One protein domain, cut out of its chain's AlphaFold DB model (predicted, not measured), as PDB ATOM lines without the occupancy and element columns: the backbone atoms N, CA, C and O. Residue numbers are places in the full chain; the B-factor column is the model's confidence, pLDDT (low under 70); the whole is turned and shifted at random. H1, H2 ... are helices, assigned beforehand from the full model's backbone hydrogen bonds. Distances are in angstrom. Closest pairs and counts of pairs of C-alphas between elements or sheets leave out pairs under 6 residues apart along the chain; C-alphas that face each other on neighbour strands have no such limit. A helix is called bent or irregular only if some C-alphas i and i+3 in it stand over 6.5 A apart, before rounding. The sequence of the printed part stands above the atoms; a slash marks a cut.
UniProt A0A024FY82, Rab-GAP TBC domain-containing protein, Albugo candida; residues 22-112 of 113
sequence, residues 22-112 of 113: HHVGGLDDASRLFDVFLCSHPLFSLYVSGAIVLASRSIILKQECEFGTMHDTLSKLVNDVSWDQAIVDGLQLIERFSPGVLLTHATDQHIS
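This is residues 22 to 112 of the 113 residues of the protein "Rab-GAP TBC domain-containing protein" of Albugo candida (UniProt A0A024FY82). What shape do these atoms make? H2 and H6 cross nearly at right angles as a core, and H1 runs near H6 in almost the same direction. From the far end of H2 the chain folds back through H3, H4 and H5 in a wide loop to H6, while H7 turns away beyond the other end of H6, where residues 103 to 112 stick out. What is it built of? The printed part has 91 residues with seven named helices, H1 to H7 in order, and no named strand; the class is all helix. How tightly is it gathered? It is only just loose, close to compact, with a radius of gyration of the C-alphas of 14.8 A and spans of 38 by 33 by 19 A.

Where is the longest helix? H6, residues 83 to 96, measures 19.8 A and begins at C-alpha 83 (-18.301, 29.826, 45.496). Where are the other longer helices? H1 is residues 27 to 39, 18.0 A, from C-alpha 27 (-15.138, 37.489, 56.569). H2 is residues 44 to 55, 16.5 A. H7 is residues 99 to 110, 17.1 A, ending at C-alpha 110 (-47.368, 17.773, 51.375). Which are shorter? H3 is residues 57 to 60, 5.1 A; H4 is residues 67 to 75, 11.9 A; H5 is residues 77 to 80, 6.7 A, and only just irregular at that distance.

What touches H6? H2 touches it, about perpendicular at 76 degrees, with the closest C-alphas those of Val 48 and Gly 90, 4.4 A apart. How does H1 stand? It is close to but not clearly touching H6, at a shallow tilt of 13 degrees, the same way; their closest C-alphas, of Leu 33 and Trp 83, are 7.9 A apart. What else touches? H2, with residues 52 to 53 alone, only just touches H5 over 3 pairs of C-alphas within 8 A, the closest being Ile 52 and Leu 77 at 7.0 A. H3 and H4 only just touch, also with 3 pairs, the closest C-alphas being those of Ile 60 and Thr 73, 7.3 A apart; H6 and H7 meet only through their link. What do the backbones show? Every O i to N i+4 pair is within hydrogen-bond range in H1, H2, H4 and H6, and 7 of 8 in H7; H3 and H5 are too short for such a pair.

How far does it reach? The two C-alphas farthest apart, those of Asp 28 and Ser 112, are 44.2 A apart. Is it continuous? The printed part has no cut; the link from H3 to H4 is short, and the other links between helices are tight. Where is confidence low? Residues 109 to 112 are under 70, against a mean pLDDT of 90.3 for the printed part.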
ATOM      1  N   HIS A  22     -19.633  29.358  57.930       92.06
ATOM      2  CA  HIS A  22     -18.619  28.471  58.511       92.06
ATOM      3  C   HIS A  22     -17.681  27.794  57.493       92.06
ATOM      4  O   HIS A  22     -16.719  27.155  57.911       92.06
ATOM      5  N   HIS A  23     -17.954  27.906  56.190       91.81
ATOM      6  CA  HIS A  23     -17.250  27.179  55.119       91.81
ATOM      7  C   HIS A  23     -16.565  28.101  54.098       91.81
ATOM      8  O   HIS A  23     -15.913  27.634  53.168       91.81
ATOM      9  N   VAL A  24     -16.708  29.414  54.255       90.81
ATOM     10  CA  VAL A  24     -16.024  30.429  53.444       90.81
ATOM     11  C   VAL A  24     -14.665  30.784  54.062       90.81
ATOM     12  O   VAL A  24     -14.482  30.672  55.274       90.81
ATOM     13  N   GLY A  25     -13.698  31.196  53.235       85.50
ATOM     14  CA  GLY A  25     -12.290  31.359  53.634       85.50
ATOM     15  C   GLY A  25     -12.024  32.474  54.654       85.50
ATOM     16  O   GLY A  25     -10.990  32.467  55.325       85.50
ATOM     17  N   GLY A  26     -12.961  33.408  54.815       90.94
ATOM     18  CA  GLY A  26     -12.891  34.488  55.792       90.94
ATOM     19  C   GLY A  26     -14.097  35.423  55.722       90.94
ATOM     20  O   GLY A  26     -15.047  35.185  54.979       90.94
ATOM     21  N   LEU A  27     -14.048  36.510  56.499       94.06
ATOM     22  CA  LEU A  27     -15.138  37.489  56.569       94.06
ATOM     23  C   LEU A  27     -15.427  38.149  55.213       94.06
ATOM     24  O   LEU A  27     -16.587  38.366  54.904       94.06
ATOM     25  N   ASP A  28     -14.402  38.437  54.410       94.25
ATOM     26  CA  ASP A  28     -14.578  39.070  53.094       94.25
ATOM     27  C   ASP A  28     -15.375  38.172  52.131       94.25
ATOM     28  O   ASP A  28     -16.371  38.601  51.551       94.25
ATOM     29  N   ASP A  29     -15.017  36.886  52.058       92.88
ATOM     30  CA  ASP A  29     -15.758  35.891  51.276       92.88
ATOM     31  C   ASP A  29     -17.193  35.717  51.791       92.88
ATOM     32  O   ASP A  29     -18.136  35.642  50.999       92.88
ATOM     33  N   ALA A  30     -17.371  35.700  53.118       95.19
ATOM     34  CA  ALA A  30     -18.691  35.653  53.739       95.19
ATOM     35  C   ALA A  30     -19.533  36.868  53.338       95.19
ATOM     36  O   ALA A  30     -20.670  36.711  52.903       95.19
ATOM     37  N   SER A  31     -18.975  38.076  53.441       96.38
ATOM     38  CA  SER A  31     -19.652  39.319  53.080       96.38
ATOM     39  C   SER A  31     -20.077  39.320  51.614       96.38
ATOM     40  O   SER A  31     -21.243  39.584  51.340       96.38
ATOM     41  N   ARG A  32     -19.198  38.920  50.685       95.19
ATOM     42  CA  ARG A  32     -19.545  38.805  49.256       95.19
ATOM     43  C   ARG A  32     -20.704  37.838  49.014       95.19
ATOM     44  O   ARG A  32     -21.608  38.136  48.235       95.19
ATOM     45  N   LEU A  33     -20.686  36.680  49.674       96.19
ATOM     46  CA  LEU A  33     -21.749  35.685  49.542       96.19
ATOM     47  C   LEU A  33     -23.080  36.198  50.123       96.19
ATOM     48  O   LEU A  33     -24.138  36.011  49.521       96.19
ATOM     49  N   PHE A  34     -23.027  36.901  51.257       97.12
ATOM     50  CA  PHE A  34     -24.191  37.539  51.874       97.12
ATOM     51  C   PHE A  34     -24.755  38.660  51.002       97.12
ATOM     52  O   PHE A  34     -25.971  38.721  50.835       97.12
ATOM     53  N   ASP A  35     -23.910  39.500  50.401       97.62
ATOM     54  CA  ASP A  35     -24.340  40.551  49.474       97.62
ATOM     55  C   ASP A  35     -25.133  39.955  48.307       97.62
ATOM     56  O   ASP A  35     -26.208  40.452  47.962       97.62
ATOM     57  N   VAL A  36     -24.661  38.835  47.749       97.25
ATOM     58  CA  VAL A  36     -25.371  38.102  46.695       97.25
ATOM     59  C   VAL A  36     -26.729  37.609  47.189       97.25
ATOM     60  O   VAL A  36     -27.731  37.831  46.510       97.25
ATOM     61  N   PHE A  37     -26.801  36.970  48.361       97.12
ATOM     62  CA  PHE A  37     -28.072  36.473  48.900       97.12
ATOM     63  C   PHE A  37     -29.059  37.594  49.235       97.12
ATOM     64  O   PHE A  37     -30.247  37.454  48.944       97.12
ATOM     65  N   LEU A  38     -28.582  38.717  49.773       97.12
ATOM     66  CA  LEU A  38     -29.403  39.887  50.095       97.12
ATOM     67  C   LEU A  38     -29.919  40.609  48.845       97.12
ATOM     68  O   LEU A  38     -31.033  41.127  48.858       97.12
ATOM     69  N   CYS A  39     -29.135  40.633  47.763       97.12
ATOM     70  CA  CYS A  39     -29.530  41.255  46.496       97.12
ATOM     71  C   CYS A  39     -30.376  40.338  45.593       97.12
ATOM     72  O   CYS A  39     -30.847  40.781  44.545       97.12
ATOM     73  N   SER A  40     -30.558  39.072  45.974       96.12
ATOM     74  CA  SER A  40     -31.235  38.054  45.166       96.12
ATOM     75  C   SER A  40     -32.612  37.686  45.721       96.12
ATOM     76  O   SER A  40     -33.078  38.199  46.736       96.12
ATOM     77  N   HIS A  41     -33.301  36.765  45.043       96.31
ATOM     78  CA  HIS A  41     -34.551  36.203  45.551       96.31
ATOM     79  C   HIS A  41     -34.333  35.526  46.927       96.31
ATOM     80  O   HIS A  41     -33.333  34.829  47.082       96.31
ATOM     81  N   PRO A  42     -35.270  35.597  47.896       94.38
ATOM     82  CA  PRO A  42     -35.088  35.008  49.235       94.38
ATOM     83  C   PRO A  42     -34.786  33.501  49.265       94.38
ATOM     84  O   PRO A  42     -34.201  32.993  50.213       94.38
ATOM     85  N   LEU A  43     -35.183  32.775  48.217       94.62
ATOM     86  CA  LEU A  43     -34.875  31.349  48.051       94.62
ATOM     87  C   LEU A  43     -33.507  31.086  47.402       94.62
ATOM     88  O   LEU A  43     -33.159  29.931  47.196       94.62
ATOM     89  N   PHE A  44     -32.731  32.104  47.034       96.56
ATOM     90  CA  PHE A  44     -31.524  31.924  46.223       96.56
ATOM     91  C   PHE A  44     -30.455  31.059  46.910       96.56
ATOM     92  O   PHE A  44     -29.836  30.221  46.257       96.56
ATOM     93  N   SER A  45     -30.320  31.147  48.237       95.69
ATOM     94  CA  SER A  45     -29.442  30.256  49.011       95.69
ATOM     95  C   SER A  45     -29.818  28.770  48.876       95.69
ATOM     96  O   SER A  45     -28.938  27.905  48.876       95.69
ATOM     97  N   LEU A  46     -31.105  28.453  48.687       94.50
ATOM     98  CA  LEU A  46     -31.572  27.093  48.406       94.50
ATOM     99  C   LEU A  46     -31.123  26.623  47.016       94.50
ATOM    100  O   LEU A  46     -30.687  25.483  46.871       94.50
ATOM    101  N   TYR A  47     -31.171  27.499  46.008       96.31
ATOM    102  CA  TYR A  47     -30.684  27.180  44.661       96.31
ATOM    103  C   TYR A  47     -29.172  26.946  44.648       96.31
ATOM    104  O   TYR A  47     -28.724  25.969  44.052       96.31
ATOM    105  N   VAL A  48     -28.395  27.762  45.366       96.88
ATOM    106  CA  VAL A  48     -26.951  27.534  45.547       96.88
ATOM    107  C   VAL A  48     -26.679  26.202  46.256       96.88
ATOM    108  O   VAL A  48     -25.819  25.436  45.825       96.88
ATOM    109  N   SER A  49     -27.460  25.859  47.284       95.12
ATOM    110  CA  SER A  49     -27.353  24.549  47.951       95.12
ATOM    111  C   SER A  49     -27.617  23.395  46.974       95.12
ATOM    112  O   SER A  49     -26.864  22.420  46.929       95.12
ATOM    113  N   GLY A  50     -28.659  23.515  46.146       94.62
ATOM    114  CA  GLY A  50     -28.978  22.538  45.105       94.62
ATOM    115  C   GLY A  50     -27.883  22.421  44.044       94.62
ATOM    116  O   GLY A  50     -27.551  21.308  43.638       94.62
ATOM    117  N   ALA A  51     -27.274  23.539  43.642       96.81
ATOM    118  CA  ALA A  51     -26.150  23.557  42.709       96.81
ATOM    119  C   ALA A  51     -24.949  22.763  43.243       96.81
ATOM    120  O   ALA A  51     -24.422  21.909  42.532       96.81
ATOM    121  N   ILE A  52     -24.581  22.954  44.514       96.00
ATOM    122  CA  ILE A  52     -23.483  22.218  45.170       96.00
ATOM    123  C   ILE A  52     -23.753  20.703  45.174       96.00
ATOM    124  O   ILE A  52     -22.875  19.896  44.842       96.00
ATOM    125  N   VAL A  53     -24.987  20.300  45.493       94.56
ATOM    126  CA  VAL A  53     -25.401  18.887  45.473       94.56
ATOM    127  C   VAL A  53     -25.347  18.314  44.053       94.56
ATOM    128  O   VAL A  53     -24.848  17.205  43.849       94.56
ATOM    129  N   LEU A  54     -25.819  19.065  43.053       95.25
ATOM    130  CA  LEU A  54     -25.809  18.641  41.651       95.25
ATOM    131  C   LEU A  54     -24.391  18.523  41.085       95.25
ATOM    132  O   LEU A  54     -24.099  17.533  40.407       95.25
ATOM    133  N   ALA A  55     -23.500  19.462  41.402       95.50
ATOM    134  CA  ALA A  55     -22.087  19.393  41.031       95.50
ATOM    135  C   ALA A  55     -21.419  18.126  41.601       95.50
ATOM    136  O   ALA A  55     -20.622  17.464  40.934       95.50
ATOM    137  N   SER A  56     -21.839  17.715  42.798       94.00
ATOM    138  CA  SER A  56     -21.323  16.537  43.505       94.00
ATOM    139  C   SER A  56     -22.039  15.228  43.153       94.00
ATOM    140  O   SER A  56     -21.740  14.177  43.731       94.00
ATOM    141  N   ARG A  57     -22.961  15.237  42.177       94.00
ATOM    142  CA  ARG A  57     -23.802  14.081  41.806       94.00
ATOM    143  C   ARG A  57     -22.999  12.799  41.595       94.00
ATOM    144  O   ARG A  57     -23.421  11.731  42.022       94.00
ATOM    145  N   SER A  58     -21.858  12.882  40.914       92.81
ATOM    146  CA  SER A  58     -21.053  11.695  40.597       92.81
ATOM    147  C   SER A  58     -20.460  11.016  41.837       92.81
ATOM    148  O   SER A  58     -20.310   9.796  41.834       92.81
ATOM    149  N   ILE A  59     -20.155  11.785  42.886       91.19
ATOM    150  CA  ILE A  59     -19.641  11.287  44.166       91.19
ATOM    151  C   ILE A  59     -20.787  10.659  44.954       91.19
ATOM    152  O   ILE A  59     -20.661   9.522  45.399       91.19
ATOM    153  N   ILE A  60     -21.918  11.365  45.050       91.06
ATOM    154  CA  ILE A  60     -23.109  10.919  45.788       91.06
ATOM    155  C   ILE A  60     -23.617   9.578  45.242       91.06
ATOM    156  O   ILE A  60     -23.884   8.659  46.006       91.06
ATOM    157  N   LEU A  61     -23.690   9.430  43.917       90.25
ATOM    158  CA  LEU A  61     -24.195   8.210  43.274       90.25
ATOM    159  C   LEU A  61     -23.282   6.987  43.413       90.25
ATOM    160  O   LEU A  61     -23.717   5.881  43.103       90.25
ATOM    161  N   LYS A  62     -22.023   7.181  43.812       90.62
ATOM    162  CA  LYS A  62     -21.066   6.092  44.047       90.62
ATOM    163  C   LYS A  62     -21.025   5.647  45.508       90.62
ATOM    164  O   LYS A  62     -20.388   4.635  45.782       90.62
ATOM    165  N   GLN A  63     -21.634   6.403  46.422       86.94
ATOM    166  CA  GLN A  63     -21.633   6.055  47.838       86.94
ATOM    167  C   GLN A  63     -22.488   4.825  48.113       86.94
ATOM    168  O   GLN A  63     -23.446   4.526  47.395       86.94
ATOM    169  N   GLU A  64     -22.133   4.128  49.188       82.06
ATOM    170  CA  GLU A  64     -22.950   3.044  49.702       82.06
ATOM    171  C   GLU A  64     -24.323   3.559  50.133       82.06
ATOM    172  O   GLU A  64     -24.498   4.699  50.571       82.06
ATOM    173  N   CYS A  65     -25.316   2.684  49.999       77.31
ATOM    174  CA  CYS A  65     -26.697   2.964  50.349       77.31
ATOM    175  C   CYS A  65     -26.896   2.852  51.881       77.31
ATOM    176  O   CYS A  65     -27.730   2.078  52.345       77.31
ATOM    177  N   GLU A  66     -26.115   3.605  52.661       85.31
ATOM    178  CA  GLU A  66     -26.107   3.608  54.130       85.31
ATOM    179  C   GLU A  66     -26.189   5.051  54.662       85.31
ATOM    180  O   GLU A  66     -25.534   5.958  54.142       85.31
ATOM    181  N   PHE A  67     -27.029   5.274  55.679       81.69
ATOM    182  CA  PHE A  67     -27.374   6.611  56.173       81.69
ATOM    183  C   PHE A  67     -26.156   7.394  56.674       81.69
ATOM    184  O   PHE A  67     -25.971   8.540  56.271       81.69
ATOM    185  N   GLY A  68     -25.330   6.804  57.540       86.25
ATOM    186  CA  GLY A  68     -24.173   7.477  58.131       86.25
ATOM    187  C   GLY A  68     -23.161   7.911  57.075       86.25
ATOM    188  O   GLY A  68     -22.730   9.065  57.059       86.25
ATOM    189  N   THR A  69     -22.852   7.014  56.143       88.19
ATOM    190  CA  THR A  69     -21.929   7.242  55.024       88.19
ATOM    191  C   THR A  69     -22.444   8.332  54.084       88.19
ATOM    192  O   THR A  69     -21.699   9.235  53.686       88.19
ATOM    193  N   MET A  70     -23.740   8.298  53.760       89.25
ATOM    194  CA  MET A  70     -24.363   9.313  52.915       89.25
ATOM    195  C   MET A  70     -24.438  10.672  53.617       89.25
ATOM    196  O   MET A  70     -24.073  11.680  53.018       89.25
ATOM    197  N   HIS A  71     -24.855  10.712  54.884       89.06
ATOM    198  CA  HIS A  71     -24.932  11.943  55.670       89.06
ATOM    199  C   HIS A  71     -23.555  12.600  55.832       89.06
ATOM    200  O   HIS A  71     -23.430  13.813  55.652       89.06
ATOM    201  N   ASP A  72     -22.515  11.816  56.136       89.94
ATOM    202  CA  ASP A  72     -21.136  12.308  56.231       89.94
ATOM    203  C   ASP A  72     -20.651  12.888  54.895       89.94
ATOM    204  O   ASP A  72     -20.140  14.009  54.854       89.94
ATOM    205  N   THR A  73     -20.894  12.174  53.789       92.19
ATOM    206  CA  THR A  73     -20.546  12.646  52.440       92.19
ATOM    207  C   THR A  73     -21.255  13.958  52.109       92.19
ATOM    208  O   THR A  73     -20.613  14.920  51.690       92.19
ATOM    209  N   LEU A  74     -22.575  14.010  52.309       91.94
ATOM    210  CA  LEU A  74     -23.399  15.173  51.991       91.94
ATOM    211  C   LEU A  74     -23.009  16.393  52.835       91.94
ATOM    212  O   LEU A  74     -22.890  17.486  52.293       91.94
ATOM    213  N   SER A  75     -22.738  16.211  54.131       91.06
ATOM    214  CA  SER A  75     -22.345  17.303  55.038       91.06
ATOM    215  C   SER A  75     -21.017  17.958  54.644       91.06
ATOM    216  O   SER A  75     -20.811  19.140  54.908       91.06
ATOM    217  N   LYS A  76     -20.120  17.202  53.998       92.94
ATOM    218  CA  LYS A  76     -18.775  17.657  53.610       92.94
ATOM    219  C   LYS A  76     -18.700  18.289  52.222       92.94
ATOM    220  O   LYS A  76     -17.639  18.802  51.871       92.94
ATOM    221  N   LEU A  77     -19.785  18.298  51.443       93.62
ATOM    222  CA  LEU A  77     -19.771  18.845  50.077       93.62
ATOM    223  C   LEU A  77     -19.384  20.326  50.018       93.62
ATOM    224  O   LEU A  77     -18.856  20.776  49.011       93.62
ATOM    225  N   VAL A  78     -19.628  21.073  51.096       93.50
ATOM    226  CA  VAL A  78     -19.328  22.509  51.199       93.50
ATOM    227  C   VAL A  78     -17.870  22.829  51.534       93.50
ATOM    228  O   VAL A  78     -17.495  23.997  51.522       93.50
ATOM    229  N   ASN A  79     -17.041  21.823  51.829       91.81
ATOM    230  CA  ASN A  79     -15.660  22.045  52.269       91.81
ATOM    231  C   ASN A  79     -14.701  22.426  51.132       91.81
ATOM    232  O   ASN A  79     -13.632  22.960  51.409       91.81
ATOM    233  N   ASP A  80     -15.054  22.128  49.880       88.12
ATOM    234  CA  ASP A  80     -14.217  22.387  48.700       88.12
ATOM    235  C   ASP A  80     -15.074  22.926  47.545       88.12
ATOM    236  O   ASP A  80     -15.198  22.333  46.473       88.12
ATOM    237  N   VAL A  81     -15.770  24.035  47.815       92.50
ATOM    238  CA  VAL A  81     -16.677  24.680  46.859       92.50
ATOM    239  C   VAL A  81     -16.005  25.885  46.219       92.50
ATOM    240  O   VAL A  81     -15.537  26.800  46.893       92.50
ATOM    241  N   SER A  82     -16.052  25.940  44.889       94.25
ATOM    242  CA  SER A  82     -15.847  27.189  44.157       94.25
ATOM    243  C   SER A  82     -17.112  28.045  44.271       94.25
ATOM    244  O   SER A  82     -18.090  27.813  43.559       94.25
ATOM    245  N   TRP A  83     -17.116  29.014  45.191       94.94
ATOM    246  CA  TRP A  83     -18.301  29.826  45.496       94.94
ATOM    247  C   TRP A  83     -18.821  30.616  44.294       94.94
ATOM    248  O   TRP A  83     -20.026  30.634  44.059       94.94
ATOM    249  N   ASP A  84     -17.929  31.201  43.490       95.31
ATOM    250  CA  ASP A  84     -18.332  31.930  42.282       95.31
ATOM    251  C   ASP A  84     -19.046  30.996  41.282       95.31
ATOM    252  O   ASP A  84     -20.089  31.359  40.735       95.31
ATOM    253  N   GLN A  85     -18.551  29.764  41.094       97.19
ATOM    254  CA  GLN A  85     -19.211  28.780  40.230       97.19
ATOM    255  C   GLN A  85     -20.552  28.324  40.818       97.19
ATOM    256  O   GLN A  85     -21.538  28.244  40.091       97.19
ATOM    257  N   ALA A  86     -20.622  28.090  42.130       96.88
ATOM    258  CA  ALA A  86     -21.862  27.704  42.801       96.88
ATOM    259  C   ALA A  86     -22.951  28.787  42.687       96.88
ATOM    260  O   ALA A  86     -24.130  28.465  42.531       96.88
ATOM    261  N   ILE A  87     -22.566  30.069  42.714       97.56
ATOM    262  CA  ILE A  87     -23.474  31.196  42.464       97.56
ATOM    263  C   ILE A  87     -23.966  31.174  41.014       97.56
ATOM    264  O   ILE A  87     -25.171  31.266  40.786       97.56
ATOM    265  N   VAL A  88     -23.066  31.022  40.036       98.06
ATOM    266  CA  VAL A  88     -23.429  30.950  38.608       98.06
ATOM    267  C   VAL A  88     -24.379  29.784  38.336       98.06
ATOM    268  O   VAL A  88     -25.409  29.964  37.687       98.06
ATOM    269  N   ASP A  89     -24.080  28.606  38.870       98.06
ATOM    270  CA  ASP A  89     -24.923  27.421  38.721       98.06
ATOM    271  C   ASP A  89     -26.277  27.617  39.424       98.06
ATOM    272  O   ASP A  89     -27.325  27.258  38.884       98.06
ATOM    273  N   GLY A  90     -26.285  28.258  40.596       97.69
ATOM    274  CA  GLY A  90     -27.505  28.653  41.296       97.69
ATOM    275  C   GLY A  90     -28.385  29.595  40.468       97.69
ATOM    276  O   GLY A  90     -29.605  29.414  40.432       97.69
ATOM    277  N   LEU A  91     -27.788  30.565  39.763       97.44
ATOM    278  CA  LEU A  91     -28.502  31.474  38.855       97.44
ATOM    279  C   LEU A  91     -29.152  30.709  37.695       97.44
ATOM    280  O   LEU A  91     -30.322  30.922  37.380       97.44
ATOM    281  N   GLN A  92     -28.439  29.748  37.108       97.69
ATOM    282  CA  GLN A  92     -29.009  28.897  36.061       97.69
ATOM    283  C   GLN A  92     -30.186  28.058  36.581       97.69
ATOM    284  O   GLN A  92     -31.174  27.850  35.870       97.69
ATOM    285  N   LEU A  93     -30.106  27.571  37.823       96.88
ATOM    286  CA  LEU A  93     -31.186  26.790  38.423       96.88
ATOM    287  C   LEU A  93     -32.432  27.631  38.703       96.88
ATOM    288  O   LEU A  93     -33.526  27.150  38.417       96.88
ATOM    289  N   ILE A  94     -32.293  28.854  39.221       96.00
ATOM    290  CA  ILE A  94     -33.452  29.718  39.509       96.00
ATOM    291  C   ILE A  94     -34.131  30.230  38.231       96.00
ATOM    292  O   ILE A  94     -35.348  30.406  38.211       96.00
ATOM    293  N   GLU A  95     -33.377  30.420  37.146       95.19
ATOM    294  CA  GLU A  95     -33.950  30.723  35.828       95.19
ATOM    295  C   GLU A  95     -34.726  29.529  35.265       95.19
ATOM    296  O   GLU A  95     -35.830  29.680  34.737       95.19
ATOM    297  N   ARG A  96     -34.164  28.323  35.398       94.56
ATOM    298  CA  ARG A  96     -34.780  27.091  34.894       94.56
ATOM    299  C   ARG A  96     -35.997  26.658  35.709       94.56
ATOM    300  O   ARG A  96     -36.955  26.128  35.149       94.56
ATOM    301  N   PHE A  97     -35.944  26.857  37.019       93.88
ATOM    302  CA  PHE A  97     -36.990  26.510  37.968       93.88
ATOM    303  C   PHE A  97     -37.310  27.757  38.775       93.88
ATOM    304  O   PHE A  97     -36.677  28.026  39.790       93.88
ATOM    305  N   SER A  98     -38.278  28.543  38.309       93.38
ATOM    306  CA  SER A  98     -38.633  29.771  39.010       93.38
ATOM    307  C   SER A  98     -39.151  29.469  40.427       93.38
ATOM    308  O   SER A  98     -39.776  28.426  40.653       93.38
ATOM    309  N   PRO A  99     -38.968  30.390  41.392       93.00
ATOM    310  CA  PRO A  99     -39.441  30.217  42.766       93.00
ATOM    311  C   PRO A  99     -40.908  29.804  42.889       93.00
ATOM    312  O   PRO A  99     -41.234  28.958  43.714       93.00
ATOM    313  N   GLY A 100     -41.785  30.360  42.048       90.38
ATOM    314  CA  GLY A 100     -43.206  30.009  42.047       90.38
ATOM    315  C   GLY A 100     -43.447  28.544  41.684       90.38
ATOM    316  O   GLY A 100     -44.165  27.854  42.397       90.38
ATOM    317  N   VAL A 101     -42.789  28.053  40.627       87.75
ATOM    318  CA  VAL A 101     -42.897  26.651  40.190       87.75
ATOM    319  C   VAL A 101     -42.378  25.706  41.273       87.75
ATOM    320  O   VAL A 101     -43.032  24.712  41.586       87.75
ATOM    321  N   LEU A 102     -41.237  26.037  41.888       87.38
ATOM    322  CA  LEU A 102     -40.661  25.236  42.967       87.38
ATOM    323  C   LEU A 102     -41.628  25.102  44.159       87.38
ATOM    324  O   LEU A 102     -41.832  24.002  44.671       87.38
ATOM    325  N   LEU A 103     -42.251  26.209  44.575       87.88
ATOM    326  CA  LEU A 103     -43.185  26.232  45.704       87.88
ATOM    327  C   LEU A 103     -44.491  25.478  45.416       87.88
ATOM    328  O   LEU A 103     -45.009  24.805  46.310       87.88
ATOM    329  N   THR A 104     -45.008  25.546  44.185       87.69
ATOM    330  CA  THR A 104     -46.180  24.753  43.778       87.69
ATOM    331  C   THR A 104     -45.909  23.260  43.951       87.69
ATOM    332  O   THR A 104     -46.667  22.577  44.634       87.69
ATOM    333  N   HIS A 105     -44.772  22.771  43.448       80.75
ATOM    334  CA  HIS A 105     -44.402  21.362  43.588       80.75
ATOM    335  C   HIS A 105     -44.167  20.931  45.042       80.75
ATOM    336  O   HIS A 105     -44.541  19.818  45.410       80.75
ATOM    337  N   ALA A 106     -43.583  21.792  45.880       77.44
ATOM    338  CA  ALA A 106     -43.400  21.499  47.303       77.44
ATOM    339  C   ALA A 106     -44.742  21.374  48.051       77.44
ATOM    340  O   ALA A 106     -44.887  20.544  48.947       77.44
ATOM    341  N   THR A 107     -45.736  22.176  47.661       74.38
ATOM    342  CA  THR A 107     -47.075  22.150  48.268       74.38
ATOM    343  C   THR A 107     -47.847  20.890  47.862       74.38
ATOM    344  O   THR A 107     -48.471  20.257  48.713       74.38
ATOM    345  N   ASP A 108     -47.739  20.467  46.599       70.12
ATOM    346  CA  ASP A 108     -48.374  19.238  46.098       70.12
ATOM    347  C   ASP A 108     -47.834  17.968  46.787       70.12
ATOM    348  O   ASP A 108     -48.578  17.010  47.016       70.12
ATOM    349  N   GLN A 109     -46.553  17.966  47.176       58.75
ATOM    350  CA  GLN A 109     -45.932  16.849  47.898       58.75
ATOM    351  C   GLN A 109     -46.417  16.712  49.352       58.75
ATOM    352  O   GLN A 109     -46.442  15.599  49.870       58.75
ATOM    353  N   HIS A 110     -46.863  17.798  49.994       50.38
ATOM    354  CA  HIS A 110     -47.368  17.773  51.375       50.38
ATOM    355  C   HIS A 110     -48.849  17.371  51.506       50.38
ATOM    356  O   HIS A 110     -49.277  17.020  52.600       50.38
ATOM    357  N   ILE A 111     -49.634  17.408  50.421       41.69
ATOM    358  CA  ILE A 111     -51.067  17.034  50.427       41.69
ATOM    359  C   ILE A 111     -51.269  15.516  50.216       41.69
ATOM    360  O   ILE A 111     -52.359  14.994  50.436       41.69
ATOM    361  N   SER A 112     -50.219  14.789  49.820       37.75
ATOM    362  CA  SER A 112     -50.287  13.357  49.486       37.75
ATOM    363  C   SER A 112     -49.751  12.413  50.579       37.75
ATOM    364  O   SER A 112     -49.520  11.239  50.288       37.75
TER     365      SER A 112